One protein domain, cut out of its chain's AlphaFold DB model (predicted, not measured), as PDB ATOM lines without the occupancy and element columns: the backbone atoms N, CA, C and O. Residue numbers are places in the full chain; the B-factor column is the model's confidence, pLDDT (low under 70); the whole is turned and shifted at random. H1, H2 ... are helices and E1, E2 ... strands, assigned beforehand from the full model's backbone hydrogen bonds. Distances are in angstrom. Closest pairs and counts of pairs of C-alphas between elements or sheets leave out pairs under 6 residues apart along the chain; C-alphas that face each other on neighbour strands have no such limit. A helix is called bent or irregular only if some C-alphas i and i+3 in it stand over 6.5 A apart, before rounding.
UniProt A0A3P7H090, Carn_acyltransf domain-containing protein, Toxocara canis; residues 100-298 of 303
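AT A GLANCE: This is residues 100 to 298 of the 303 residues of the protein "Carn_acyltransf domain-containing protein" of Toxocara canis (UniProt A0A3P7H090). Residues 119 to 130 of one long helix, H1, sit between a small sheet, E1 E7 E6, and a second helix, H4, which also packs on the hairpin E4 and E5. Away from this core lie another hairpin, E2 and E3, near the short helices H3 and H7, and the pair H5 and H6; residues 145 to 150 of H2 and loop residues 160 to 165 stick out. The printed part has 199 residues, with seven helices and seven strands in the order E1 H1 H2 H3 E2 E3 E4 E5 H4 H5 H6 E6 E7 H7, and its three sheets are antiparallel. The class is mixed, though under half of the residues are in named elements. The whole is compact, with a radius of gyration of the C-alphas of 18.1 A and spans of 52 by 45 by 34 A.

HOW THE PARTS SIT: E1, residues 105 to 108, is an edge strand antiparallel to E7, residues 289 to 293, with N 107 and O 291 2.8 A apart. E7 forms a hairpin with E6, residues 279 to 283, with N 280 and O 292 2.8 A apart. H1, residues 119 to 140, is on this sheet, making two layers, a helix on one face of a sheet; the closest C-alphas of H1 and E6, those of Gln 119 and Phe 283, are 6.1 A apart. With residues 120 to 128 alone H1 touches H4, residues 226 to 239, at a steep tilt of 55 degrees, opposite ways; the closest C-alphas, those of Ala 124 and Phe 229, are 4.9 A apart. H2, residues 145 to 151, is irregular, with C-alphas 146 and 149 8.6 A apart, and touches no helix. H3, residues 169 to 173, touches H7, residues 295 to 298, the closest C-alphas being those of Asn 173 and Asn 297, 5.6 A apart. E2, residues 177 to 180, and E3, residues 187 to 190, form a hairpin, with N 178 and O 189 2.9 A apart. E4, residues 204 to 208, and E5, residues 211 to 215, form another, with N 206 and O 213 2.8 A apart; the closest C-alphas of E4 and H4, those of Cys 208 and Asp 237, are 6.6 A apart. H5, residues 248 to 252, and H6, residues 255 to 264, only just touch, with 3 pairs of C-alphas within 8 A, the closest being Leu 250 and Trp 258 at 6.2 A. Every O i to N i+4 pair is within hydrogen-bond range in H1, H4 and H6, against 1 of 3 in H2, 0 of 1 in H3 and 0 of 1 in H5, where O i to N i+3 gives 1 of 4, 2 of 2 and 2 of 2; H7 is too short for an O i to N i+4 pair.

IN THESE COORDINATES: E1 begins at C-alpha 105 (-28.901, -30.457, -51.535). H1 measures 31.2 A from first to last C-alpha, H4 19.7 A and H6 14.2 A. H7 ends at C-alpha 298 (-31.281, -20.851, -49.260).

THE WHOLE: The two C-alphas farthest apart, those of Gly 163 and Arg 244, are 54.1 A apart. The printed part has no cut, and the links H2 to H3, E3 to E4 and H6 to E6 are long. The mean pLDDT of the printed part is 79.6, with residues 140 to 156, 261 to 273, 287 and 297 to 298 under 70.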
ATOM      1  N   ALA A 100     -26.910 -34.329 -43.876       79.81
ATOM      2  CA  ALA A 100     -26.676 -35.268 -44.964       79.81
ATOM      3  C   ALA A 100     -27.166 -36.669 -44.550       79.81
ATOM      4  O   ALA A 100     -26.850 -37.106 -43.444       79.81
ATOM      5  N   PRO A 101     -27.914 -37.396 -45.402       77.81
ATOM      6  CA  PRO A 101     -28.385 -37.015 -46.739       77.81
ATOM      7  C   PRO A 101     -29.769 -36.329 -46.753       77.81
ATOM      8  O   PRO A 101     -30.300 -36.080 -47.828       77.81
ATOM      9  N   PHE A 102     -30.393 -36.081 -45.596       80.94
ATOM     10  CA  PHE A 102     -31.834 -35.792 -45.524       80.94
ATOM     11  C   PHE A 102     -32.242 -34.370 -45.924       80.94
ATOM     12  O   PHE A 102     -33.354 -34.176 -46.406       80.94
ATOM     13  N   LEU A 103     -31.376 -33.384 -45.697       83.50
ATOM     14  CA  LEU A 103     -31.672 -31.967 -45.908       83.50
ATOM     15  C   LEU A 103     -30.674 -31.269 -46.832       83.50
ATOM     16  O   LEU A 103     -31.003 -30.270 -47.456       83.50
ATOM     17  N   SER A 104     -29.454 -31.783 -46.937       77.19
ATOM     18  CA  SER A 104     -28.434 -31.228 -47.812       77.19
ATOM     19  C   SER A 104     -28.792 -31.437 -49.285       77.19
ATOM     20  O   SER A 104     -29.011 -32.567 -49.716       77.19
ATOM     21  N   LEU A 105     -28.737 -30.369 -50.085       79.44
ATOM     22  CA  LEU A 105     -28.901 -30.457 -51.535       79.44
ATOM     23  C   LEU A 105     -27.530 -30.570 -52.201       79.44
ATOM     24  O   LEU A 105     -26.590 -29.884 -51.806       79.44
ATOM     25  N   ALA A 106     -27.408 -31.421 -53.215       72.88
ATOM     26  CA  ALA A 106     -26.191 -31.550 -54.003       72.88
ATOM     27  C   ALA A 106     -26.498 -31.427 -55.497       72.88
ATOM     28  O   ALA A 106     -27.539 -31.876 -55.972       72.88
ATOM     29  N   SER A 107     -25.573 -30.825 -56.237       76.12
ATOM     30  CA  SER A 107     -25.623 -30.696 -57.689       76.12
ATOM     31  C   SER A 107     -24.248 -30.985 -58.281       76.12
ATOM     32  O   SER A 107     -23.220 -30.707 -57.662       76.12
ATOM     33  N   VAL A 108     -24.224 -31.544 -59.488       72.50
ATOM     34  CA  VAL A 108     -22.993 -31.817 -60.235       72.50
ATOM     35  C   VAL A 108     -22.908 -30.837 -61.394       72.50
ATOM     36  O   VAL A 108     -23.875 -30.643 -62.133       72.50
ATOM     37  N   ASN A 109     -21.745 -30.218 -61.576       74.94
ATOM     38  CA  ASN A 109     -21.539 -29.305 -62.687       74.94
ATOM     39  C   ASN A 109     -21.299 -30.092 -63.981       74.94
ATOM     40  O   ASN A 109     -20.256 -30.715 -64.166       74.94
ATOM     41  N   GLN A 110     -22.265 -30.013 -64.895       75.19
ATOM     42  CA  GLN A 110     -22.239 -30.738 -66.166       75.19
ATOM     43  C   GLN A 110     -21.158 -30.247 -67.144       75.19
ATOM     44  O   GLN A 110     -20.826 -30.966 -68.081       75.19
ATOM     45  N   ARG A 111     -20.591 -29.046 -66.948       76.50
ATOM     46  CA  ARG A 111     -19.549 -28.501 -67.839       76.50
ATOM     47  C   ARG A 111     -18.173 -29.122 -67.599       76.50
ATOM     48  O   ARG A 111     -17.345 -29.119 -68.504       76.50
ATOM     49  N   PHE A 112     -17.918 -29.661 -66.408       76.81
ATOM     50  CA  PHE A 112     -16.636 -30.278 -66.073       76.81
ATOM     51  C   PHE A 112     -16.656 -31.772 -66.395       76.81
ATOM     52  O   PHE A 112     -16.814 -32.614 -65.509       76.81
ATOM     53  N   ALA A 113     -16.472 -32.097 -67.677       82.69
ATOM     54  CA  ALA A 113     -16.281 -33.478 -68.114       82.69
ATOM     55  C   ALA A 113     -15.060 -34.108 -67.407       82.69
ATOM     56  O   ALA A 113     -14.077 -33.394 -67.169       82.69
ATOM     57  N   PRO A 114     -15.090 -35.409 -67.064       83.25
ATOM     58  CA  PRO A 114     -13.961 -36.075 -66.417       83.25
ATOM     59  C   PRO A 114     -12.659 -35.906 -67.211       83.25
ATOM     60  O   PRO A 114     -12.619 -36.185 -68.407       83.25
ATOM     61  N   ALA A 115     -11.607 -35.437 -66.547       87.56
ATOM     62  CA  ALA A 115     -10.250 -35.343 -67.070       87.56
ATOM     63  C   ALA A 115      -9.249 -35.492 -65.913       87.56
ATOM     64  O   ALA A 115      -9.183 -34.645 -65.017       87.56
ATOM     65  N   GLU A 116      -8.473 -36.573 -65.914       88.75
ATOM     66  CA  GLU A 116      -7.494 -36.844 -64.859       88.75
ATOM     67  C   GLU A 116      -6.411 -35.764 -64.772       88.75
ATOM     68  O   GLU A 116      -6.087 -35.093 -65.749       88.75
ATOM     69  N   GLY A 117      -5.878 -35.554 -63.566       89.38
ATOM     70  CA  GLY A 117      -4.845 -34.544 -63.309       89.38
ATOM     71  C   GLY A 117      -5.338 -33.092 -63.334       89.38
ATOM     72  O   GLY A 117      -4.600 -32.196 -62.945       89.38
ATOM     73  N   THR A 118      -6.594 -32.833 -63.718       91.81
ATOM     74  CA  THR A 118      -7.131 -31.461 -63.821       91.81
ATOM     75  C   THR A 118      -7.780 -30.936 -62.538       91.81
ATOM     76  O   THR A 118      -8.196 -29.780 -62.500       91.81
ATOM     77  N   GLN A 119      -7.865 -31.759 -61.484       90.00
ATOM     78  CA  GLN A 119      -8.553 -31.424 -60.230       90.00
ATOM     79  C   GLN A 119      -8.097 -30.080 -59.648       90.00
ATOM     80  O   GLN A 119      -8.935 -29.216 -59.394       90.00
ATOM     81  N   LEU A 120      -6.787 -29.897 -59.449       94.62
ATOM     82  CA  LEU A 120      -6.251 -28.697 -58.802       94.62
ATOM     83  C   LEU A 120      -6.368 -27.460 -59.697       94.62
ATOM     84  O   LEU A 120      -6.747 -26.403 -59.204       94.62
ATOM     85  N   CYS A 121      -6.128 -27.592 -61.006       94.44
ATOM     86  CA  CYS A 121      -6.281 -26.482 -61.951       94.44
ATOM     87  C   CYS A 121      -7.731 -25.986 -61.992       94.44
ATOM     88  O   CYS A 121      -7.985 -24.793 -61.845       94.44
ATOM     89  N   ARG A 122      -8.699 -26.907 -62.091       93.19
ATOM     90  CA  ARG A 122     -10.130 -26.568 -62.085       93.19
ATOM     91  C   ARG A 122     -10.571 -25.969 -60.753       93.19
ATOM     92  O   ARG A 122     -11.360 -25.027 -60.746       93.19
ATOM     93  N   ALA A 123     -10.062 -26.489 -59.635       93.12
ATOM     94  CA  ALA A 123     -10.330 -25.930 -58.315       93.12
ATOM     95  C   ALA A 123      -9.776 -24.505 -58.174       93.12
ATOM     96  O   ALA A 123     -10.467 -23.643 -57.640       93.12
ATOM     97  N   ALA A 124      -8.575 -24.242 -58.694       96.56
ATOM     98  CA  ALA A 124      -7.939 -22.930 -58.664       96.56
ATOM     99  C   ALA A 124      -8.685 -21.889 -59.514       96.56
ATOM    100  O   ALA A 124      -8.994 -20.798 -59.028       96.56
ATOM    101  N   GLU A 125      -9.039 -22.241 -60.754       94.62
ATOM    102  CA  GLU A 125      -9.872 -21.403 -61.626       94.62
ATOM    103  C   GLU A 125     -11.227 -21.109 -60.978       94.62
ATOM    104  O   GLU A 125     -11.680 -19.962 -60.933       94.62
ATOM    105  N   PHE A 126     -11.867 -22.139 -60.423       93.75
ATOM    106  CA  PHE A 126     -13.140 -21.976 -59.744       93.75
ATOM    107  C   PHE A 126     -13.027 -21.066 -58.518       93.75
ATOM    108  O   PHE A 126     -13.851 -20.164 -58.379       93.75
ATOM    109  N   LEU A 127     -12.023 -21.257 -57.651       94.56
ATOM    110  CA  LEU A 127     -11.805 -20.415 -56.468       94.56
ATOM    111  C   LEU A 127     -11.653 -18.946 -56.862       94.56
ATOM    112  O   LEU A 127     -12.319 -18.090 -56.280       94.56
ATOM    113  N   HIS A 128     -10.856 -18.663 -57.893       94.88
ATOM    114  CA  HIS A 128     -10.703 -17.312 -58.424       94.88
ATOM    115  C   HIS A 128     -12.054 -16.698 -58.805       94.88
ATOM    116  O   HIS A 128     -12.405 -15.602 -58.358       94.88
ATOM    117  N   HIS A 129     -12.858 -17.416 -59.591       92.50
ATOM    118  CA  HIS A 129     -14.169 -16.926 -60.006       92.50
ATOM    119  C   HIS A 129     -15.174 -16.832 -58.849       92.50
ATOM    120  O   HIS A 129     -15.953 -15.880 -58.807       92.50
ATOM    121  N   ALA A 130     -15.135 -17.755 -57.888       92.12
ATOM    122  CA  ALA A 130     -15.994 -17.746 -56.711       92.12
ATOM    123  C   ALA A 130     -15.709 -16.535 -55.809       92.12
ATOM    124  O   ALA A 130     -16.645 -15.847 -55.405       92.12
ATOM    125  N   VAL A 131     -14.436 -16.209 -55.562       92.88
ATOM    126  CA  VAL A 131     -14.041 -15.024 -54.778       92.88
ATOM    127  C   VAL A 131     -14.404 -13.734 -55.515       92.88
ATOM    128  O   VAL A 131     -14.931 -12.798 -54.913       92.88
ATOM    129  N   ARG A 132     -14.220 -13.683 -56.841       90.69
ATOM    130  CA  ARG A 132     -14.696 -12.544 -57.647       90.69
ATOM    131  C   ARG A 132     -16.211 -12.367 -57.566       90.69
ATOM    132  O   ARG A 132     -16.692 -11.237 -57.523       90.69
ATOM    133  N   TYR A 133     -16.957 -13.468 -57.535       89.06
ATOM    134  CA  TYR A 133     -18.408 -13.446 -57.388       89.06
ATOM    135  C   TYR A 133     -18.843 -12.997 -55.986       89.06
ATOM    136  O   TYR A 133     -19.731 -12.163 -55.852       89.06
ATOM    137  N   TRP A 134     -18.168 -13.462 -54.935       90.56
ATOM    138  CA  TRP A 134     -18.350 -12.947 -53.575       90.56
ATOM    139  C   TRP A 134     -18.124 -11.430 -53.499       90.56
ATOM    140  O   TRP A 134     -18.959 -10.688 -52.973       90.56
ATOM    141  N   LEU A 135     -17.031 -10.953 -54.098       88.50
ATOM    142  CA  LEU A 135     -16.674  -9.539 -54.122       88.50
ATOM    143  C   LEU A 135     -17.709  -8.704 -54.886       88.50
ATOM    144  O   LEU A 135     -18.019  -7.581 -54.483       88.50
ATOM    145  N   SER A 136     -18.285  -9.245 -55.964       83.69
ATOM    146  CA  SER A 136     -19.329  -8.549 -56.716       83.69
ATOM    147  C   SER A 136     -20.637  -8.407 -55.934       83.69
ATOM    148  O   SER A 136     -21.260  -7.345 -56.019       83.69
ATOM    149  N   ILE A 137     -21.022  -9.398 -55.116       82.94
ATOM    150  CA  ILE A 137     -22.163  -9.285 -54.183       82.94
ATOM    151  C   ILE A 137     -21.888  -8.175 -53.171       82.94
ATOM    152  O   ILE A 137     -22.705  -7.265 -53.013       82.94
ATOM    153  N   ARG A 138     -20.704  -8.208 -52.543       84.94
ATOM    154  CA  ARG A 138     -20.269  -7.219 -51.545       84.94
ATOM    155  C   ARG A 138     -20.336  -5.789 -52.071       84.94
ATOM    156  O   ARG A 138     -20.857  -4.901 -51.395       84.94
ATOM    157  N   ARG A 139     -19.844  -5.575 -53.292       78.25
ATOM    158  CA  ARG A 139     -19.818  -4.269 -53.966       78.25
ATOM    159  C   ARG A 139     -21.194  -3.808 -54.432       78.25
ATOM    160  O   ARG A 139     -21.521  -2.631 -54.300       78.25
ATOM    161  N   ARG A 140     -22.019  -4.705 -54.987       66.62
ATOM    162  CA  ARG A 140     -23.317  -4.333 -55.583       66.62
ATOM    163  C   ARG A 140     -24.290  -3.778 -54.552       66.62
ATOM    164  O   ARG A 140     -24.958  -2.776 -54.800       66.62
ATOM    165  N   LEU A 141     -24.368  -4.424 -53.399       57.16
ATOM    166  CA  LEU A 141     -25.277  -4.016 -52.333       57.16
ATOM    167  C   LEU A 141     -24.812  -2.718 -51.646       57.16
ATOM    168  O   LEU A 141     -25.589  -2.069 -50.963       57.16
ATOM    169  N   SER A 142     -23.586  -2.261 -51.922       51.84
ATOM    170  CA  SER A 142     -22.959  -1.083 -51.316       51.84
ATOM    171  C   SER A 142     -23.246   0.243 -52.044       51.84
ATOM    172  O   SER A 142     -22.516   1.207 -51.868       51.84
ATOM    173  N   GLY A 143     -24.311   0.325 -52.854       51.16
ATOM    174  CA  GLY A 143     -24.658   1.410 -53.801       51.16
ATOM    175  C   GLY A 143     -24.052   2.812 -53.576       51.16
ATOM    176  O   GLY A 143     -24.662   3.650 -52.916       51.16
ATOM    177  N   GLY A 144     -22.881   3.078 -54.159       47.12
ATOM    178  CA  GLY A 144     -22.240   4.400 -54.197       47.12
ATOM    179  C   GLY A 144     -21.997   4.872 -55.636       47.12
ATOM    180  O   GLY A 144     -21.688   4.052 -56.504       47.12
ATOM    181  N   LEU A 145     -22.140   6.182 -55.865       46.06
ATOM    182  CA  LEU A 145     -22.213   6.840 -57.182       46.06
ATOM    183  C   LEU A 145     -20.877   6.878 -57.959       46.06
ATOM    184  O   LEU A 145     -20.875   6.966 -59.182       46.06
ATOM    185  N   TYR A 146     -19.733   6.793 -57.273       43.62
ATOM    186  CA  TYR A 146     -18.435   7.211 -57.833       43.62
ATOM    187  C   TYR A 146     -17.704   6.167 -58.704       43.62
ATOM    188  O   TYR A 146     -16.624   6.421 -59.219       43.62
ATOM    189  N   ASP A 147     -18.295   4.993 -58.916       47.31
ATOM    190  CA  ASP A 147     -17.651   3.858 -59.607       47.31
ATOM    191  C   ASP A 147     -18.537   3.289 -60.744       47.31
ATOM    192  O   ASP A 147     -18.364   2.163 -61.221       47.31
ATOM    193  N   PHE A 148     -19.548   4.060 -61.152       48.12
ATOM    194  CA  PHE A 148     -20.677   3.643 -61.988       48.12
ATOM    195  C   PHE A 148     -20.270   2.931 -63.295       48.12
ATOM    196  O   PHE A 148     -20.852   1.904 -63.646       48.12
ATOM    197  N   PHE A 149     -19.219   3.400 -63.978       44.84
ATOM    198  CA  PHE A 149     -18.808   2.850 -65.278       44.84
ATOM    199  C   PHE A 149     -17.907   1.607 -65.197       44.84
ATOM    200  O   PHE A 149     -17.980   0.754 -66.082       44.84
ATOM    201  N   LYS A 150     -17.115   1.431 -64.128       44.94
ATOM    202  CA  LYS A 150     -16.317   0.204 -63.914       44.94
ATOM    203  C   LYS A 150     -17.183  -0.937 -63.360       44.94
ATOM    204  O   LYS A 150     -16.943  -2.107 -63.644       44.94
ATOM    205  N   ARG A 151     -18.237  -0.585 -62.616       51.41
ATOM    206  CA  ARG A 151     -19.132  -1.503 -61.900       51.41
ATOM    207  C   ARG A 151     -20.180  -2.220 -62.761       51.41
ATOM    208  O   ARG A 151     -20.600  -3.312 -62.393       51.41
ATOM    209  N   LEU A 152     -20.598  -1.674 -63.904       45.19
ATOM    210  CA  LEU A 152     -21.701  -2.251 -64.694       45.19
ATOM    211  C   LEU A 152     -21.398  -3.626 -65.320       45.19
ATOM    212  O   LEU A 152     -22.328  -4.387 -65.574       45.19
ATOM    213  N   ARG A 153     -20.122  -3.975 -65.547       42.12
ATOM    214  CA  ARG A 153     -19.733  -5.256 -66.171       42.12
ATOM    215  C   ARG A 153     -19.570  -6.422 -65.197       42.12
ATOM    216  O   ARG A 153     -19.617  -7.566 -65.632       42.12
ATOM    217  N   GLU A 154     -19.370  -6.149 -63.909       45.97
ATOM    218  CA  GLU A 154     -18.966  -7.167 -62.924       45.97
ATOM    219  C   GLU A 154     -20.008  -7.411 -61.825       45.97
ATOM    220  O   GLU A 154     -19.803  -8.263 -60.967       45.97
ATOM    221  N   GLN A 155     -21.132  -6.690 -61.830       58.72
ATOM    222  CA  GLN A 155     -22.180  -6.848 -60.823       58.72
ATOM    223  C   GLN A 155     -23.206  -7.921 -61.205       58.72
ATOM    224  O   GLN A 155     -23.686  -7.964 -62.335       58.72
ATOM    225  N   ILE A 156     -23.644  -8.709 -60.222       65.06
ATOM    226  CA  ILE A 156     -24.746  -9.674 -60.383       65.06
ATOM    227  C   ILE A 156     -26.008  -8.934 -60.815       65.06
ATOM    228  O   ILE A 156     -26.408  -8.031 -60.093       65.06
ATOM    229  N   PRO A 157     -26.651  -9.261 -61.942       70.50
ATOM    230  CA  PRO A 157     -27.859  -8.563 -62.366       70.50
ATOM    231  C   PRO A 157     -28.973  -8.714 -61.321       70.50
ATOM    232  O   PRO A 157     -29.107  -9.765 -60.697       70.50
ATOM    233  N   ILE A 158     -29.798  -7.674 -61.138       73.69
ATOM    234  CA  ILE A 158     -31.046  -7.833 -60.377       73.69
ATOM    235  C   ILE A 158     -31.886  -8.873 -61.106       73.69
ATOM    236  O   ILE A 158     -32.179  -8.712 -62.296       73.69
ATOM    237  N   THR A 159     -32.268  -9.920 -60.383       76.88
ATOM    238  CA  THR A 159     -33.129 -10.958 -60.930       76.88
ATOM    239  C   THR A 159     -34.499 -10.357 -61.189       76.88
ATOM    240  O   THR A 159     -35.111  -9.750 -60.308       76.88
ATOM    241  N   LYS A 160     -34.962 -10.494 -62.430       80.69
ATOM    242  CA  LYS A 160     -36.295 -10.070 -62.838       80.69
ATOM    243  C   LYS A 160     -36.986 -11.220 -63.542       80.69
ATOM    244  O   LYS A 160     -36.394 -11.853 -64.412       80.69
ATOM    245  N   SER A 161     -38.256 -11.432 -63.232       80.12
ATOM    246  CA  SER A 161     -39.130 -12.306 -64.006       80.12
ATOM    247  C   SER A 161     -40.300 -11.491 -64.521       80.12
ATOM    248  O   SER A 161     -41.011 -10.862 -63.743       80.12
ATOM    249  N   ARG A 162     -40.484 -11.467 -65.846       83.75
ATOM    250  CA  ARG A 162     -41.601 -10.763 -66.507       83.75
ATOM    251  C   ARG A 162     -41.754  -9.292 -66.075       83.75
ATOM    252  O   ARG A 162     -42.862  -8.784 -65.973       83.75
ATOM    253  N   GLY A 163     -40.636  -8.609 -65.818       78.44
ATOM    254  CA  GLY A 163     -40.611  -7.208 -65.377       78.44
ATOM    255  C   GLY A 163     -40.692  -7.003 -63.860       78.44
ATOM    256  O   GLY A 163     -40.349  -5.921 -63.392       78.44
ATOM    257  N   THR A 164     -41.043  -8.032 -63.088       78.75
ATOM    258  CA  THR A 164     -41.053  -7.997 -61.620       78.75
ATOM    259  C   THR A 164     -39.666  -8.302 -61.071       78.75
ATOM    260  O   THR A 164     -39.049  -9.293 -61.463       78.75
ATOM    261  N   VAL A 165     -39.173  -7.449 -60.176       78.25
ATOM    262  CA  VAL A 165     -37.922  -7.656 -59.434       78.25
ATOM    263  C   VAL A 165     -38.145  -8.704 -58.351       78.25
ATOM    264  O   VAL A 165     -39.133  -8.613 -57.634       78.25
ATOM    265  N   TRP A 166     -37.231  -9.666 -58.251       78.69
ATOM    266  CA  TRP A 166     -37.245 -10.686 -57.203       78.69
ATOM    267  C   TRP A 166     -36.387 -10.266 -56.015       78.69
ATOM    268  O   TRP A 166     -35.390  -9.553 -56.180       78.69
ATOM    269  N   ASP A 167     -36.758 -10.749 -54.835       76.38
ATOM    270  CA  ASP A 167     -35.953 -10.665 -53.629       76.38
ATOM    271  C   ASP A 167     -34.561 -11.277 -53.851       76.38
ATOM    272  O   ASP A 167     -34.391 -12.349 -54.436       76.38
ATOM    273  N   MET A 168     -33.548 -10.552 -53.385       76.81
ATOM    274  CA  MET A 168     -32.141 -10.929 -53.513       76.81
ATOM    275  C   MET A 168     -31.512 -11.224 -52.142       76.81
ATOM    276  O   MET A 168     -30.293 -11.374 -52.053       76.81
ATOM    277  N   HIS A 169     -32.301 -11.319 -51.066       78.44
ATOM    278  CA  HIS A 169     -31.792 -11.504 -49.705       78.44
ATOM    279  C   HIS A 169     -31.079 -12.851 -49.537       78.44
ATOM    280  O   HIS A 169     -30.112 -12.945 -48.784       78.44
ATOM    281  N   GLN A 170     -31.457 -13.875 -50.311       79.06
ATOM    282  CA  GLN A 170     -30.764 -15.169 -50.312       79.06
ATOM    283  C   GLN A 170     -29.260 -15.059 -50.633       79.06
ATOM    284  O   GLN A 170     -28.472 -15.866 -50.139       79.06
ATOM    285  N   TYR A 171     -28.825 -14.047 -51.396       81.38
ATOM    286  CA  TYR A 171     -27.406 -13.859 -51.719       81.38
ATOM    287  C   TYR A 171     -26.544 -13.546 -50.488       81.38
ATOM    288  O   TYR A 171     -25.362 -13.892 -50.483       81.38
ATOM    289  N   TYR A 172     -27.125 -12.973 -49.426       80.12
ATOM    290  CA  TYR A 172     -26.433 -12.757 -48.149       80.12
ATOM    291  C   TYR A 172     -26.077 -14.063 -47.431       80.12
ATOM    292  O   TYR A 172     -25.181 -14.075 -46.591       80.12
ATOM    293  N   ASN A 173     -26.759 -15.164 -47.759       83.69
ATOM    294  CA  ASN A 173     -26.546 -16.462 -47.118       83.69
ATOM    295  C   ASN A 173     -25.641 -17.384 -47.923       83.69
ATOM    296  O   ASN A 173     -25.286 -18.459 -47.454       83.69
ATOM    297  N   MET A 174     -25.277 -16.994 -49.141       85.25
ATOM    298  CA  MET A 174     -24.505 -17.857 -50.023       85.25
ATOM    299  C   MET A 174     -23.056 -17.995 -49.545       85.25
ATOM    300  O   MET A 174     -22.509 -19.097 -49.539       85.25
ATOM    301  N   PHE A 175     -22.454 -16.900 -49.078       89.50
ATOM    302  CA  PHE A 175     -21.085 -16.865 -48.565       89.50
ATOM    303  C   PHE A 175     -21.038 -16.464 -47.094       89.50
ATOM    304  O   PHE A 175     -21.968 -15.856 -46.579       89.50
ATOM    305  N   ASN A 176     -19.939 -16.811 -46.416       89.94
ATOM    306  CA  ASN A 176     -19.688 -16.477 -45.009       89.94
ATOM    307  C   ASN A 176     -20.870 -16.800 -44.073       89.94
ATOM    308  O   ASN A 176     -21.069 -16.126 -43.066       89.94
ATOM    309  N   ALA A 177     -21.638 -17.846 -44.374       89.00
ATOM    310  CA  ALA A 177     -22.740 -18.306 -43.545       89.00
ATOM    311  C   ALA A 177     -22.528 -19.764 -43.127       89.00
ATOM    312  O   ALA A 177     -21.853 -20.550 -43.803       89.00
ATOM    313  N   ALA A 178     -23.046 -20.111 -41.955       88.19
ATOM    314  CA  ALA A 178     -23.013 -21.467 -41.432       88.19
ATOM    315  C   ALA A 178     -24.190 -21.704 -40.491       88.19
ATOM    316  O   ALA A 178     -24.546 -20.833 -39.696       88.19
ATOM    317  N   ARG A 179     -24.750 -22.909 -40.535       89.31
ATOM    318  CA  ARG A 179     -25.712 -23.384 -39.546       89.31
ATOM    319  C   ARG A 179     -24.966 -23.933 -38.336       89.31
ATOM    320  O   ARG A 179     -24.220 -24.896 -38.443       89.31
ATOM    321  N   ILE A 180     -25.162 -23.321 -37.180       85.94
ATOM    322  CA  ILE A 180     -24.528 -23.728 -35.930       85.94
ATOM    323  C   ILE A 180     -25.490 -24.658 -35.180       85.94
ATOM    324  O   ILE A 180     -26.633 -24.254 -34.935       85.94
ATOM    325  N   PRO A 181     -25.075 -25.890 -34.832       87.31
ATOM    326  CA  PRO A 181     -25.904 -26.796 -34.042       87.31
ATOM    327  C   PRO A 181     -26.192 -26.185 -32.665       87.31
ATOM    328  O   PRO A 181     -25.285 -25.697 -31.991       87.31
ATOM    329  N   ALA A 182     -27.455 -26.192 -32.247       85.19
ATOM    330  CA  ALA A 182     -27.865 -25.667 -30.946       85.19
ATOM    331  C   ALA A 182     -29.176 -26.311 -30.471       85.19
ATOM    332  O   ALA A 182     -29.913 -26.918 -31.254       85.19
ATOM    333  N   ARG A 183     -29.459 -26.187 -29.167       85.50
ATOM    334  CA  ARG A 183     -30.710 -26.637 -28.537       85.50
ATOM    335  C   ARG A 183     -31.575 -25.429 -28.144       85.50
ATOM    336  O   ARG A 183     -31.023 -24.416 -27.720       85.50
ATOM    337  N   PRO A 184     -32.916 -25.527 -28.236       89.81
ATOM    338  CA  PRO A 184     -33.680 -26.633 -28.830       89.81
ATOM    339  C   PRO A 184     -33.659 -26.630 -30.371       89.81
ATOM    340  O   PRO A 184     -34.075 -27.610 -30.981       89.81
ATOM    341  N   LYS A 185     -33.161 -25.552 -30.995       91.00
ATOM    342  CA  LYS A 185     -33.058 -25.391 -32.448       91.00
ATOM    343  C   LYS A 185     -31.688 -24.866 -32.863       91.00
ATOM    344  O   LYS A 185     -31.049 -24.144 -32.101       91.00
ATOM    345  N   ASP A 186     -31.278 -25.197 -34.083       91.56
ATOM    346  CA  ASP A 186     -30.034 -24.702 -34.673       91.56
ATOM    347  C   ASP A 186     -30.156 -23.213 -35.023       91.56
ATOM    348  O   ASP A 186     -31.253 -22.654 -35.114       91.56
ATOM    349  N   VAL A 187     -29.015 -22.552 -35.228       87.25
ATOM    350  CA  VAL A 187     -28.974 -21.129 -35.574       87.25
ATOM    351  C   VAL A 187     -28.121 -20.912 -36.810       87.25
ATOM    352  O   VAL A 187     -26.933 -21.225 -36.815       87.25
ATOM    353  N   ILE A 188     -28.691 -20.297 -37.840       88.00
ATOM    354  CA  ILE A 188     -27.918 -19.820 -38.984       88.00
ATOM    355  C   ILE A 188     -27.177 -18.549 -38.570       88.00
ATOM    356  O   ILE A 188     -27.779 -17.534 -38.220       88.00
ATOM    357  N   ARG A 189     -25.846 -18.597 -38.616       85.75
ATOM    358  CA  ARG A 189     -24.975 -17.441 -38.416       85.75
ATOM    359  C   ARG A 189     -24.487 -16.936 -39.760       85.75
ATOM    360  O   ARG A 189     -23.948 -17.697 -40.562       85.75
ATOM    361  N   ARG A 190     -24.661 -15.636 -39.972       85.19
ATOM    362  CA  ARG A 190     -24.242 -14.917 -41.170       85.19
ATOM    363  C   ARG A 190     -23.148 -13.942 -40.769       85.19
ATOM    364  O   ARG A 190     -23.354 -13.116 -39.885       85.19
ATOM    365  N   PHE A 191     -22.000 -14.070 -41.410       87.12
ATOM    366  CA  PHE A 191     -20.848 -13.189 -41.234       87.12
ATOM    367  C   PHE A 191     -20.568 -12.378 -42.503       87.12
ATOM    368  O   PHE A 191     -19.627 -11.591 -42.538       87.12
ATOM    369  N   PHE A 192     -21.360 -12.590 -43.558       88.56
ATOM    370  CA  PHE A 192     -21.293 -11.790 -44.764       88.56
ATOM    371  C   PHE A 192     -21.823 -10.388 -44.481       88.56
ATOM    372  O   PHE A 192     -22.978 -10.221 -44.095       88.56
ATOM    373  N   CYS A 193     -20.987  -9.399 -44.757       85.50
ATOM    374  CA  CYS A 193     -21.370  -7.999 -44.810       85.50
ATOM    375  C   CYS A 193     -21.044  -7.460 -46.196       85.50
ATOM    376  O   CYS A 193     -20.066  -7.880 -46.820       85.50
ATOM    377  N   THR A 194     -21.818  -6.491 -46.653       83.88
ATOM    378  CA  THR A 194     -21.498  -5.642 -47.806       83.88
ATOM    379  C   THR A 194     -20.404  -4.637 -47.442       83.88
ATOM    380  O   THR A 194     -20.094  -4.454 -46.267       83.88
ATOM    381  N   GLU A 195     -19.794  -3.968 -48.423       83.00
ATOM    382  CA  GLU A 195     -18.811  -2.903 -48.138       83.00
ATOM    383  C   GLU A 195     -19.415  -1.754 -47.311       83.00
ATOM    384  O   GLU A 195     -18.701  -1.146 -46.520       83.00
ATOM    385  N   LYS A 196     -20.722  -1.487 -47.447       79.44
ATOM    386  CA  LYS A 196     -21.439  -0.500 -46.623       79.44
ATOM    387  C   LYS A 196     -21.707  -0.960 -45.192       79.44
ATOM    388  O   LYS A 196     -21.717  -0.132 -44.290       79.44
ATOM    389  N   GLU A 197     -21.978  -2.245 -44.991       83.56
ATOM    390  CA  GLU A 197     -22.328  -2.795 -43.674       83.56
ATOM    391  C   GLU A 197     -21.091  -3.100 -42.824       83.56
ATOM    392  O   GLU A 197     -21.172  -3.063 -41.599       83.56
ATOM    393  N   GLY A 198     -19.945  -3.388 -43.453       85.75
ATOM    394  CA  GLY A 198     -18.672  -3.514 -42.751       85.75
ATOM    395  C   GLY A 198     -17.693  -4.518 -43.357       85.75
ATOM    396  O   GLY A 198     -17.709  -4.848 -44.550       85.75
ATOM    397  N   ALA A 199     -16.791  -4.998 -42.504       86.19
ATOM    398  CA  ALA A 199     -15.800  -6.001 -42.869       86.19
ATOM    399  C   ALA A 199     -16.445  -7.387 -43.027       86.19
ATOM    400  O   ALA A 199     -17.365  -7.748 -42.300       86.19
ATOM    401  N   SER A 200     -15.940  -8.167 -43.979       86.56
ATOM    402  CA  SER A 200     -16.305  -9.569 -44.199       86.56
ATOM    403  C   SER A 200     -15.033 -10.318 -44.577       86.56
ATOM    404  O   SER A 200     -14.258  -9.802 -45.388       86.56
ATOM    405  N   SER A 201     -14.794 -11.494 -43.989       89.62
ATOM    406  CA  SER A 201     -13.591 -12.280 -44.294       89.62
ATOM    407  C   SER A 201     -13.622 -12.753 -45.751       89.62
ATOM    408  O   SER A 201     -14.633 -13.279 -46.221       89.62
ATOM    409  N   SER A 202     -12.507 -12.563 -46.454       90.88
ATOM    410  CA  SER A 202     -12.269 -13.101 -47.796       90.88
ATOM    411  C   SER A 202     -11.671 -14.513 -47.750       90.88
ATOM    412  O   SER A 202     -11.433 -15.117 -48.792       90.88
ATOM    413  N   GLU A 203     -11.403 -15.058 -46.566       93.94
ATOM    414  CA  GLU A 203     -10.717 -16.336 -46.418       93.94
ATOM    415  C   GLU A 203     -11.585 -17.515 -46.868       93.94
ATOM    416  O   GLU A 203     -12.800 -17.561 -46.647       93.94
ATOM    417  N   VAL A 204     -10.935 -18.513 -47.463       94.00
ATOM    418  CA  VAL A 204     -11.568 -19.770 -47.866       94.00
ATOM    419  C   VAL A 204     -10.991 -20.914 -47.052       94.00
ATOM    420  O   VAL A 204      -9.778 -21.076 -46.934       94.00
ATOM    421  N   LEU A 205     -11.887 -21.735 -46.512       93.38
ATOM    422  CA  LEU A 205     -11.539 -22.948 -45.790       93.38
ATOM    423  C   LEU A 205     -11.417 -24.111 -46.785       93.38
ATOM    424  O   LEU A 205     -12.361 -24.405 -47.517       93.38
ATOM    425  N   VAL A 206     -10.263 -24.778 -46.805       92.56
ATOM    426  CA  VAL A 206      -9.974 -25.918 -47.686       92.56
ATOM    427  C   VAL A 206      -9.845 -27.188 -46.859       92.56
ATOM    428  O   VAL A 206      -9.028 -27.276 -45.942       92.56
ATOM    429  N   LEU A 207     -10.647 -28.192 -47.206       90.12
ATOM    430  CA  LEU A 207     -10.605 -29.513 -46.590       90.12
ATOM    431  C   LEU A 207      -9.795 -30.463 -47.466       90.12
ATOM    432  O   LEU A 207     -10.159 -30.710 -48.615       90.12
ATOM    433  N   CYS A 208      -8.718 -31.029 -46.927       89.88
ATOM    434  CA  CYS A 208      -7.910 -32.005 -47.653       89.88
ATOM    435  C   CYS A 208      -7.481 -33.159 -46.740       89.88
ATOM    436  O   CYS A 208      -6.724 -32.980 -45.787       89.88
ATOM    437  N   ARG A 209      -7.979 -34.370 -47.037       86.19
ATOM    438  CA  ARG A 209      -7.640 -35.632 -46.340       86.19
ATOM    439  C   ARG A 209      -7.783 -35.548 -44.808       86.19
ATOM    440  O   ARG A 209      -6.928 -36.051 -44.077       86.19
ATOM    441  N   GLY A 210      -8.847 -34.908 -44.324       83.81
ATOM    442  CA  GLY A 210      -9.104 -34.716 -42.895       83.81
ATOM    443  C   GLY A 210      -8.451 -33.474 -42.276       83.81
ATOM    444  O   GLY A 210      -8.701 -33.201 -41.103       83.81
ATOM    445  N   ASN A 211      -7.641 -32.720 -43.026       88.75
ATOM    446  CA  ASN A 211      -7.010 -31.480 -42.568       88.75
ATOM    447  C   ASN A 211      -7.838 -30.265 -42.981       88.75
ATOM    448  O   ASN A 211      -8.471 -30.272 -44.040       88.75
ATOM    449  N   ILE A 212      -7.780 -29.224 -42.155       90.25
ATOM    450  CA  ILE A 212      -8.431 -27.938 -42.387       90.25
ATOM    451  C   ILE A 212      -7.334 -26.911 -42.645       90.25
ATOM    452  O   ILE A 212      -6.457 -26.717 -41.808       90.25
ATOM    453  N   TRP A 213      -7.404 -26.260 -43.798       94.31
ATOM    454  CA  TRP A 213      -6.514 -25.177 -44.193       94.31
ATOM    455  C   TRP A 213      -7.323 -23.910 -44.417       94.31
ATOM    456  O   TRP A 213      -8.507 -23.976 -44.750       94.31
ATOM    457  N   ILE A 214      -6.678 -22.761 -44.258       95.12
ATOM    458  CA  ILE A 214      -7.268 -21.460 -44.556       95.12
ATOM    459  C   ILE A 214      -6.389 -20.793 -45.604       95.12
ATOM    460  O   ILE A 214      -5.169 -20.737 -45.456       95.12
ATOM    461  N   ILE A 215      -7.020 -20.323 -46.674       95.69
ATOM    462  CA  ILE A 215      -6.387 -19.505 -47.700       95.69
ATOM    463  C   ILE A 215      -6.921 -18.085 -47.558       95.69
ATOM    464  O   ILE A 215      -8.118 -17.855 -47.737       95.69
ATOM    465  N   GLU A 216      -6.033 -17.130 -47.298       94.88
ATOM    466  CA  GLU A 216      -6.333 -15.713 -47.485       94.88
ATOM    467  C   GLU A 216      -6.389 -15.416 -48.988       94.88
ATOM    468  O   GLU A 216      -5.397 -15.564 -49.702       94.88
ATOM    469  N   THR A 217      -7.562 -15.035 -49.495       95.00
ATOM    470  CA  THR A 217      -7.785 -14.914 -50.946       95.00
ATOM    471  C   THR A 217      -7.549 -13.510 -51.494       95.00
ATOM    472  O   THR A 217      -7.575 -13.319 -52.714       95.00
ATOM    473  N   MET A 218      -7.350 -12.527 -50.605       92.38
ATOM    474  CA  MET A 218      -7.195 -11.113 -50.954       92.38
ATOM    475  C   MET A 218      -6.213 -10.350 -50.040       92.38
ATOM    476  O   MET A 218      -6.601  -9.323 -49.481       92.38
ATOM    477  N   PRO A 219      -4.945 -10.785 -49.904       87.31
ATOM    478  CA  PRO A 219      -3.988 -10.180 -48.964       87.31
ATOM    479  C   PRO A 219      -3.736  -8.679 -49.195       87.31
ATOM    480  O   PRO A 219      -3.459  -7.940 -48.259       87.31
ATOM    481  N   ASN A 220      -3.897  -8.199 -50.434       86.50
ATOM    482  CA  ASN A 220      -3.722  -6.788 -50.804       86.50
ATOM    483  C   ASN A 220      -5.015  -6.151 -51.344       86.50
ATOM    484  O   ASN A 220      -4.961  -5.265 -52.192       86.50
ATOM    485  N   ASN A 221      -6.190  -6.631 -50.918       84.50
ATOM    486  CA  ASN A 221      -7.498  -6.268 -51.495       84.50
ATOM    487  C   ASN A 221      -7.669  -6.617 -52.989       84.50
ATOM    488  O   ASN A 221      -8.630  -6.183 -53.632       84.50
ATOM    489  N   GLU A 222      -6.782  -7.447 -53.530       88.75
ATOM    490  CA  GLU A 222      -6.857  -7.991 -54.881       88.75
ATOM    491  C   GLU A 222      -7.044  -9.500 -54.823       88.75
ATOM    492  O   GLU A 222      -6.396 -10.185 -54.035       88.75
ATOM    493  N   VAL A 223      -7.940 -10.020 -55.661       92.38
ATOM    494  CA  VAL A 223      -8.196 -11.459 -55.738       92.38
ATOM    495  C   VAL A 223      -6.971 -12.154 -56.317       92.38
ATOM    496  O   VAL A 223      -6.527 -11.795 -57.409       92.38
ATOM    497  N   LEU A 224      -6.466 -13.170 -55.614       95.69
ATOM    498  CA  LEU A 224      -5.360 -13.997 -56.101       95.69
ATOM    499  C   LEU A 224      -5.664 -14.566 -57.494       95.69
ATOM    500  O   LEU A 224      -6.800 -14.935 -57.795       95.69
ATOM    501  N   SER A 225      -4.652 -14.644 -58.359       96.44
ATOM    502  CA  SER A 225      -4.804 -15.245 -59.688       96.44
ATOM    503  C   SER A 225      -5.002 -16.767 -59.594       96.44
ATOM    504  O   SER A 225      -4.627 -17.378 -58.586       96.44
ATOM    505  N   PRO A 226      -5.549 -17.410 -60.644       97.31
ATOM    506  CA  PRO A 226      -5.642 -18.867 -60.699       97.31
ATOM    507  C   PRO A 226      -4.296 -19.570 -60.464       97.31
ATOM    508  O   PRO A 226      -4.259 -20.570 -59.758       97.31
ATOM    509  N   ASP A 227      -3.181 -19.027 -60.961       97.44
ATOM    510  CA  ASP A 227      -1.851 -19.631 -60.779       97.44
ATOM    511  C   ASP A 227      -1.405 -19.644 -59.311       97.44
ATOM    512  O   ASP A 227      -0.837 -20.629 -58.833       97.44
ATOM    513  N   ILE A 228      -1.703 -18.574 -58.562       97.19
ATOM    514  CA  ILE A 228      -1.392 -18.515 -57.128       97.19
ATOM    515  C   ILE A 228      -2.274 -19.503 -56.361       97.19
ATOM    516  O   ILE A 228      -1.768 -20.238 -55.511       97.19
ATOM    517  N   PHE A 229      -3.569 -19.579 -56.686       97.69
ATOM    518  CA  PHE A 229      -4.444 -20.591 -56.095       97.69
ATOM    519  C   PHE A 229      -3.964 -22.008 -56.409       97.69
ATOM    520  O   PHE A 229      -3.944 -22.850 -55.515       97.69
ATOM    521  N   LEU A 230      -3.529 -22.280 -57.641       97.88
ATOM    522  CA  LEU A 230      -2.987 -23.579 -58.027       97.88
ATOM    523  C   LEU A 230      -1.744 -23.923 -57.204       97.88
ATOM    524  O   LEU A 230      -1.636 -25.044 -56.705       97.88
ATOM    525  N   HIS A 231      -0.838 -22.963 -57.007       97.75
ATOM    526  CA  HIS A 231       0.339 -23.149 -56.165       97.75
ATOM    527  C   HIS A 231      -0.042 -23.486 -54.712       97.75
ATOM    528  O   HIS A 231       0.435 -24.481 -54.164       97.75
ATOM    529  N   GLN A 232      -0.953 -22.715 -54.107       97.56
ATOM    530  CA  GLN A 232      -1.428 -22.948 -52.736       97.56
ATOM    531  C   GLN A 232      -2.156 -24.290 -52.588       97.56
ATOM    532  O   GLN A 232      -1.897 -25.032 -51.644       97.56
ATOM    533  N   LEU A 233      -3.035 -24.640 -53.530       97.62
ATOM    534  CA  LEU A 233      -3.762 -25.911 -53.520       97.62
ATOM    535  C   LEU A 233      -2.824 -27.106 -53.726       97.62
ATOM    536  O   LEU A 233      -3.004 -28.132 -53.076       97.62
ATOM    537  N   THR A 234      -1.795 -26.966 -54.565       97.50
ATOM    538  CA  THR A 234      -0.750 -27.988 -54.744       97.50
ATOM    539  C   THR A 234       0.049 -28.179 -53.461       97.50
ATOM    540  O   THR A 234       0.283 -29.312 -53.039       97.50
ATOM    541  N   PHE A 235       0.419 -27.083 -52.793       97.56
ATOM    542  CA  PHE A 235       1.065 -27.147 -51.486       97.56
ATOM    543  C   PHE A 235       0.179 -27.867 -50.461       97.56
ATOM    544  O   PHE A 235       0.639 -28.801 -49.805       97.56
ATOM    545  N   ILE A 236      -1.101 -27.494 -50.367       96.56
ATOM    546  CA  ILE A 236      -2.066 -28.125 -49.458       96.56
ATOM    547  C   ILE A 236      -2.215 -29.618 -49.765       96.56
ATOM    548  O   ILE A 236      -2.188 -30.428 -48.837       96.56
ATOM    549  N   ASP A 237      -2.353 -30.008 -51.034       94.94
ATOM    550  CA  ASP A 237      -2.479 -31.416 -51.415       94.94
ATOM    551  C   ASP A 237      -1.220 -32.218 -51.059       94.94
ATOM    552  O   ASP A 237      -1.328 -33.303 -50.486       94.94
ATOM    553  N   HIS A 238      -0.025 -31.678 -51.303       95.94
ATOM    554  CA  HIS A 238       1.227 -32.349 -50.948       95.94
ATOM    555  C   HIS A 238       1.448 -32.451 -49.432       95.94
ATOM    556  O   HIS A 238       1.903 -33.488 -48.949       95.94
ATOM    557  N   GLN A 239       1.110 -31.409 -48.666       95.44
ATOM    558  CA  GLN A 239       1.339 -31.377 -47.216       95.44
ATOM    559  C   GLN A 239       0.258 -32.101 -46.406       95.44
ATOM    560  O   GLN A 239       0.500 -32.528 -45.275       95.44
ATOM    561  N   SER A 240      -0.937 -32.281 -46.969       92.00
ATOM    562  CA  SER A 240      -2.038 -32.946 -46.277       92.00
ATOM    563  C   SER A 240      -1.794 -34.450 -46.166       92.00
ATOM    564  O   SER A 240      -2.023 -35.221 -47.102       92.00
ATOM    565  N   LYS A 241      -1.375 -34.897 -44.983       89.06
ATOM    566  CA  LYS A 241      -1.365 -36.321 -44.619       89.06
ATOM    567  C   LYS A 241      -2.756 -36.740 -44.167       89.06
ATOM    568  O   LYS A 241      -3.489 -35.941 -43.598       89.06
ATOM    569  N   ARG A 242      -3.132 -37.999 -44.393       84.75
ATOM    570  CA  ARG A 242      -4.446 -38.485 -43.957       84.75
ATOM    571  C   ARG A 242      -4.566 -38.394 -42.433       84.75
ATOM    572  O   ARG A 242      -3.865 -39.109 -41.720       84.75
ATOM    573  N   CYS A 243      -5.458 -37.531 -41.955       79.38
ATOM    574  CA  CYS A 243      -5.719 -37.357 -40.534       79.38
ATOM    575  C   CYS A 243      -6.732 -38.407 -40.058       79.38
ATOM    576  O   CYS A 243      -7.826 -38.503 -40.609       79.38
ATOM    577  N   ARG A 244      -6.371 -39.206 -39.043       71.31
ATOM    578  CA  ARG A 244      -7.265 -40.227 -38.453       71.31
ATOM    579  C   ARG A 244      -8.285 -39.644 -37.471       71.31
ATOM    580  O   ARG A 244      -9.278 -40.298 -37.181       71.31
ATOM    581  N   SER A 245      -8.037 -38.436 -36.971       75.25
ATOM    582  CA  SER A 245      -8.833 -37.778 -35.931       75.25
ATOM    583  C   SER A 245      -9.228 -36.382 -36.400       75.25
ATOM    584  O   SER A 245      -8.774 -35.374 -35.867       75.25
ATOM    585  N   SER A 246     -10.027 -36.330 -37.466       78.00
ATOM    586  CA  SER A 246     -10.539 -35.075 -38.009       78.00
ATOM    587  C   SER A 246     -11.850 -34.675 -37.323       78.00
ATOM    588  O   SER A 246     -12.678 -35.551 -37.068       78.00
ATOM    589  N   PRO A 247     -12.088 -33.378 -37.062       75.06
ATOM    590  CA  PRO A 247     -13.374 -32.891 -36.568       75.06
ATOM    591  C   PRO A 247     -14.421 -32.667 -37.668       75.06
ATOM    592  O   PRO A 247     -15.612 -32.653 -37.375       75.06
ATOM    593  N   ILE A 248     -13.997 -32.526 -38.931       78.44
ATOM    594  CA  ILE A 248     -14.861 -32.337 -40.116       78.44
ATOM    595  C   ILE A 248     -16.104 -33.241 -40.105       78.44
ATOM    596  O   ILE A 248     -17.222 -32.758 -40.327       78.44
ATOM    597  N   PRO A 249     -15.954 -34.535 -39.792       80.94
ATOM    598  CA  PRO A 249     -17.059 -35.453 -39.848       80.94
ATOM    599  C   PRO A 249     -18.269 -35.171 -38.983       80.94
ATOM    600  O   PRO A 249     -19.365 -35.663 -39.243       80.94
ATOM    601  N   LEU A 250     -18.038 -34.460 -37.890       79.31
ATOM    602  CA  LEU A 250     -19.011 -34.274 -36.834       79.31
ATOM    603  C   LEU A 250     -20.243 -33.521 -37.306       79.31
ATOM    604  O   LEU A 250     -21.340 -33.751 -36.805       79.31
ATOM    605  N   THR A 251     -20.063 -32.702 -38.337       81.38
ATOM    606  CA  THR A 251     -21.139 -31.989 -39.019       81.38
ATOM    607  C   THR A 251     -22.208 -32.943 -39.576       81.38
ATOM    608  O   THR A 251     -23.368 -32.556 -39.716       81.38
ATOM    609  N   THR A 252     -21.859 -34.210 -39.835       82.75
ATOM    610  CA  THR A 252     -22.778 -35.245 -40.344       82.75
ATOM    611  C   THR A 252     -23.554 -35.986 -39.255       82.75
ATOM    612  O   THR A 252     -24.421 -36.802 -39.569       82.75
ATOM    613  N   LEU A 253     -23.277 -35.730 -37.973       83.12
ATOM    614  CA  LEU A 253     -24.020 -36.355 -36.886       83.12
ATOM    615  C   LEU A 253     -25.467 -35.836 -36.814       83.12
ATOM    616  O   LEU A 253     -25.843 -34.809 -37.383       83.12
ATOM    617  N   GLN A 254     -26.283 -36.559 -36.046       89.38
ATOM    618  CA  GLN A 254     -27.560 -36.053 -35.540       89.38
ATOM    619  C   GLN A 254     -27.314 -34.717 -34.805       89.38
ATOM    620  O   GLN A 254     -26.295 -34.567 -34.130       89.38
ATOM    621  N   ARG A 255     -28.215 -33.738 -34.959       88.38
ATOM    622  CA  ARG A 255     -27.940 -32.330 -34.607       88.38
ATOM    623  C   ARG A 255     -27.702 -32.089 -33.124       88.38
ATOM    624  O   ARG A 255     -26.854 -31.277 -32.781       88.38
ATOM    625  N   ASP A 256     -28.387 -32.822 -32.255       85.38
ATOM    626  CA  ASP A 256     -28.188 -32.722 -30.810       85.38
ATOM    627  C   ASP A 256     -26.870 -33.371 -30.380       85.38
ATOM    628  O   ASP A 256     -26.132 -32.778 -29.604       85.38
ATOM    629  N   LYS A 257     -26.511 -34.532 -30.949       82.94
ATOM    630  CA  LYS A 257     -25.184 -35.137 -30.747       82.94
ATOM    631  C   LYS A 257     -24.086 -34.196 -31.222       82.94
ATOM    632  O   LYS A 257     -23.046 -34.096 -30.580       82.94
ATOM    633  N   TRP A 258     -24.314 -33.503 -32.339       81.12
ATOM    634  CA  TRP A 258     -23.373 -32.504 -32.817       81.12
ATOM    635  C   TRP A 258     -23.289 -31.307 -31.858       81.12
ATOM    636  O   TRP A 258     -22.193 -30.904 -31.485       81.12
ATOM    637  N   ALA A 259     -24.429 -30.794 -31.387       75.44
ATOM    638  CA  ALA A 259     -24.491 -29.715 -30.402       75.44
ATOM    639  C   ALA A 259     -23.771 -30.075 -29.088       75.44
ATOM    640  O   ALA A 259     -23.082 -29.237 -28.507       75.44
ATOM    641  N   ASP A 260     -23.881 -31.325 -28.641       74.31
ATOM    642  CA  ASP A 260     -23.173 -31.810 -27.460       74.31
ATOM    643  C   ASP A 260     -21.658 -31.856 -27.739       74.31
ATOM    644  O   ASP A 260     -20.862 -31.272 -27.008       74.31
ATOM    645  N   VAL A 261     -21.233 -32.470 -28.847       66.75
ATOM    646  CA  VAL A 261     -19.804 -32.655 -29.149       66.75
ATOM    647  C   VAL A 261     -19.085 -31.341 -29.491       66.75
ATOM    648  O   VAL A 261     -17.934 -31.165 -29.093       66.75
ATOM    649  N   ILE A 262     -19.734 -30.383 -30.163       63.00
ATOM    650  CA  ILE A 262     -19.139 -29.056 -30.406       63.00
ATOM    651  C   ILE A 262     -18.961 -28.266 -29.101       63.00
ATOM    652  O   ILE A 262     -18.049 -27.449 -29.006       63.00
ATOM    653  N   SER A 263     -19.794 -28.543 -28.092       48.75
ATOM    654  CA  SER A 263     -19.701 -27.934 -26.763       48.75
ATOM    655  C   SER A 263     -18.619 -28.587 -25.888       48.75
ATOM    656  O   SER A 263     -18.071 -27.916 -25.017       48.75
ATOM    657  N   TYR A 264     -18.286 -29.867 -26.124       41.66
ATOM    658  CA  TYR A 264     -17.376 -30.665 -25.281       41.66
ATOM    659  C   TYR A 264     -16.027 -31.071 -25.924       41.66
ATOM    660  O   TYR A 264     -15.172 -31.609 -25.222       41.66
ATOM    661  N   GLY A 265     -15.773 -30.786 -27.206       39.12
ATOM    662  CA  GLY A 265     -14.527 -31.164 -27.898       39.12
ATOM    663  C   GLY A 265     -14.622 -32.516 -28.630       39.12
ATOM    664  O   GLY A 265     -15.249 -33.462 -28.175       39.12
ATOM    665  N   LEU A 266     -14.023 -32.587 -29.821       40.41
ATOM    666  CA  LEU A 266     -14.569 -33.208 -31.044       40.41
ATOM    667  C   LEU A 266     -14.188 -34.704 -31.302       40.41
ATOM    668  O   LEU A 266     -13.001 -35.019 -31.269       40.41
ATOM    669  N   VAL A 267     -15.144 -35.599 -31.681       36.56
ATOM    670  CA  VAL A 267     -14.909 -36.971 -32.263       36.56
ATOM    671  C   VAL A 267     -15.987 -37.451 -33.289       36.56
ATOM    672  O   VAL A 267     -17.120 -37.717 -32.890       36.56
ATOM    673  N   GLY A 268     -15.675 -37.639 -34.589       35.56
ATOM    674  CA  GLY A 268     -16.597 -38.208 -35.621       35.56
ATOM    675  C   GLY A 268     -15.897 -38.688 -36.918       35.56
ATOM    676  O   GLY A 268     -14.699 -38.462 -37.025       35.56
ATOM    677  N   CYS A 269     -16.597 -39.314 -37.906       39.78
ATOM    678  CA  CYS A 269     -16.026 -39.843 -39.194       39.78
ATOM    679  C   CYS A 269     -16.772 -39.469 -40.535       39.78
ATOM    680  O   CYS A 269     -17.967 -39.729 -40.647       39.78
ATOM    681  N   ALA A 270     -16.075 -38.773 -41.469       51.38
ATOM    682  CA  ALA A 270     -16.457 -38.095 -42.747       51.38
ATOM    683  C   ALA A 270     -15.422 -36.975 -43.119       51.38
ATOM    684  O   ALA A 270     -15.530 -35.820 -42.715       51.38
ATOM    685  N   ASP A 271     -14.370 -37.320 -43.869       57.12
ATOM    686  CA  ASP A 271     -13.060 -36.630 -43.794       57.12
ATOM    687  C   ASP A 271     -12.877 -35.380 -44.695       57.12
ATOM    688  O   ASP A 271     -11.765 -34.850 -44.791       57.12
ATOM    689  N   ALA A 272     -13.909 -34.927 -45.417       54.94
ATOM    690  CA  ALA A 272     -13.752 -33.874 -46.437       54.94
ATOM    691  C   ALA A 272     -14.997 -33.002 -46.707       54.94
ATOM    692  O   ALA A 272     -15.063 -32.354 -47.750       54.94
ATOM    693  N   GLN A 273     -15.993 -32.979 -45.815       60.62
ATOM    694  CA  GLN A 273     -17.206 -32.167 -45.991       60.62
ATOM    695  C   GLN A 273     -17.619 -31.479 -44.691       60.62
ATOM    696  O   GLN A 273     -17.733 -32.133 -43.661       60.62
ATOM    697  N   TRP A 274     -17.903 -30.178 -44.755       73.62
ATOM    698  CA  TRP A 274     -18.457 -29.419 -43.635       73.62
ATOM    699  C   TRP A 274     -19.929 -29.103 -43.909       73.62
ATOM    700  O   TRP A 274     -20.255 -28.041 -44.436       73.62
ATOM    701  N   VAL A 275     -20.839 -30.031 -43.598       73.75
ATOM    702  CA  VAL A 275     -22.228 -29.959 -44.109       73.75
ATOM    703  C   VAL A 275     -23.066 -28.819 -43.524       73.75
ATOM    704  O   VAL A 275     -24.130 -28.514 -44.050       73.75
ATOM    705  N   ASP A 276     -22.563 -28.169 -42.478       76.44
ATOM    706  CA  ASP A 276     -23.152 -26.968 -41.882       76.44
ATOM    707  C   ASP A 276     -22.887 -25.687 -42.690       76.44
ATOM    708  O   ASP A 276     -23.506 -24.652 -42.425       76.44
ATOM    709  N   LYS A 277     -21.934 -25.704 -43.634       79.88
ATOM    710  CA  LYS A 277     -21.655 -24.535 -44.473       79.88
ATOM    711  C   LYS A 277     -22.775 -24.313 -45.471       79.88
ATOM    712  O   LYS A 277     -23.288 -25.264 -46.051       79.88
ATOM    713  N   SER A 278     -23.095 -23.037 -45.707       76.94
ATOM    714  CA  SER A 278     -24.076 -22.648 -46.720       76.94
ATOM    715  C   SER A 278     -23.758 -23.281 -48.072       76.94
ATOM    716  O   SER A 278     -24.649 -23.841 -48.700       76.94
ATOM    717  N   MET A 279     -22.486 -23.252 -48.477       81.31
ATOM    718  CA  MET A 279     -21.990 -23.808 -49.732       81.31
ATOM    719  C   MET A 279     -20.672 -24.556 -49.506       81.31
ATOM    720  O   MET A 279     -19.726 -24.008 -48.940       81.31
ATOM    721  N   ASN A 280     -20.593 -25.783 -50.013       76.88
ATOM    722  CA  ASN A 280     -19.374 -26.566 -50.178       76.88
ATOM    723  C   ASN A 280     -19.161 -26.835 -51.669       76.88
ATOM    724  O   ASN A 280     -20.068 -27.297 -52.360       76.88
ATOM    725  N   PHE A 281     -17.945 -26.604 -52.153       80.81
ATOM    726  CA  PHE A 281     -17.535 -26.957 -53.509       80.81
ATOM    727  C   PHE A 281     -16.523 -28.089 -53.417       80.81
ATOM    728  O   PHE A 281     -15.500 -27.951 -52.749       80.81
ATOM    729  N   PHE A 282     -16.816 -29.221 -54.050       79.44
ATOM    730  CA  PHE A 282     -15.951 -30.391 -54.011       79.44
ATOM    731  C   PHE A 282     -15.478 -30.753 -55.412       79.44
ATOM    732  O   PHE A 282     -16.235 -30.720 -56.382       79.44
ATOM    733  N   PHE A 283     -14.205 -31.120 -55.495       78.38
ATOM    734  CA  PHE A 283     -13.544 -31.501 -56.732       78.38
ATOM    735  C   PHE A 283     -13.082 -32.944 -56.605       78.38
ATOM    736  O   PHE A 283     -12.377 -33.293 -55.658       78.38
ATOM    737  N   HIS A 284     -13.483 -33.788 -57.547       73.50
ATOM    738  CA  HIS A 284     -13.040 -35.172 -57.633       73.50
ATOM    739  C   HIS A 284     -11.665 -35.261 -58.300       73.50
ATOM    740  O   HIS A 284     -11.268 -34.375 -59.055       73.50
ATOM    741  N   LYS A 285     -10.942 -36.360 -58.055       75.12
ATOM    742  CA  LYS A 285      -9.624 -36.613 -58.670       75.12
ATOM    743  C   LYS A 285      -9.655 -36.611 -60.200       75.12
ATOM    744  O   LYS A 285      -8.679 -36.231 -60.835       75.12
ATOM    745  N   ASP A 286     -10.789 -36.988 -60.779       73.88
ATOM    746  CA  ASP A 286     -11.049 -36.939 -62.219       73.88
ATOM    747  C   ASP A 286     -11.474 -35.540 -62.710       73.88
ATOM    748  O   ASP A 286     -11.990 -35.394 -63.814       73.88
ATOM    749  N   GLY A 287     -11.321 -34.501 -61.888       66.31
ATOM    750  CA  GLY A 287     -11.620 -33.120 -62.245       66.31
ATOM    751  C   GLY A 287     -13.104 -32.758 -62.255       66.31
ATOM    752  O   GLY A 287     -13.424 -31.604 -62.553       66.31
ATOM    753  N   ARG A 288     -14.030 -33.678 -61.953       76.38
ATOM    754  CA  ARG A 288     -15.449 -33.315 -61.811       76.38
ATOM    755  C   ARG A 288     -15.648 -32.392 -60.617       76.38
ATOM    756  O   ARG A 288     -15.038 -32.583 -59.568       76.38
ATOM    757  N   MET A 289     -16.557 -31.438 -60.768       79.12
ATOM    758  CA  MET A 289     -16.943 -30.516 -59.707       79.12
ATOM    759  C   MET A 289     -18.388 -30.773 -59.297       79.12
ATOM    760  O   MET A 289     -19.274 -30.899 -60.147       79.12
ATOM    761  N   GLY A 290     -18.632 -30.784 -57.995       71.62
ATOM    762  CA  GLY A 290     -19.970 -30.701 -57.447       71.62
ATOM    763  C   GLY A 290     -20.081 -29.606 -56.400       71.62
ATOM    764  O   GLY A 290     -19.090 -29.110 -55.861       71.62
ATOM    765  N   THR A 291     -21.322 -29.232 -56.138       80.12
ATOM    766  CA  THR A 291     -21.691 -28.267 -55.115       80.12
ATOM    767  C   THR A 291     -22.652 -28.944 -54.162       80.12
ATOM    768  O   THR A 291     -23.578 -29.632 -54.592       80.12
ATOM    769  N   GLN A 292     -22.450 -28.736 -52.874       77.12
ATOM    770  CA  GLN A 292     -23.375 -29.125 -51.828       77.12
ATOM    771  C   GLN A 292     -23.796 -27.857 -51.088       77.12
ATOM    772  O   GLN A 292     -22.941 -27.075 -50.684       77.12
ATOM    773  N   ALA A 293     -25.095 -27.643 -50.939       79.75
ATOM    774  CA  ALA A 293     -25.650 -26.492 -50.248       79.75
ATOM    775  C   ALA A 293     -26.486 -26.941 -49.050       79.75
ATOM    776  O   ALA A 293     -27.261 -27.901 -49.135       79.75
ATOM    777  N   GLU A 294     -26.352 -26.223 -47.941       74.75
ATOM    778  CA  GLU A 294     -27.254 -26.369 -46.808       74.75
ATOM    779  C   GLU A 294     -28.545 -25.597 -47.123       74.75
ATOM    780  O   GLU A 294     -28.533 -24.398 -47.423       74.75
ATOM    781  N   VAL A 295     -29.666 -26.318 -47.141       77.38
ATOM    782  CA  VAL A 295     -30.935 -25.825 -47.696       77.38
ATOM    783  C   VAL A 295     -31.563 -24.739 -46.825       77.38
ATOM    784  O   VAL A 295     -32.149 -23.804 -47.367       77.38
ATOM    785  N   SER A 296     -31.378 -24.777 -45.501       73.81
ATOM    786  CA  SER A 296     -31.941 -23.752 -44.612       73.81
ATOM    787  C   SER A 296     -31.384 -22.349 -44.890       73.81
ATOM    788  O   SER A 296     -32.111 -21.366 -44.765       73.81
ATOM    789  N   ASN A 297     -30.139 -22.242 -45.373       66.56
ATOM    790  CA  ASN A 297     -29.543 -20.974 -45.811       66.56
ATOM    791  C   ASN A 297     -30.213 -20.385 -47.070       66.56
ATOM    792  O   ASN A 297     -30.214 -19.166 -47.255       66.56
ATOM    793  N   HIS A 298     -30.803 -21.225 -47.922       63.00
ATOM    794  CA  HIS A 298     -31.281 -20.851 -49.260       63.00
ATOM    795  C   HIS A 298     -32.809 -20.857 -49.390       63.00
ATOM    796  O   HIS A 298     -33.343 -20.485 -50.430       63.00
TER     797      HIS A 298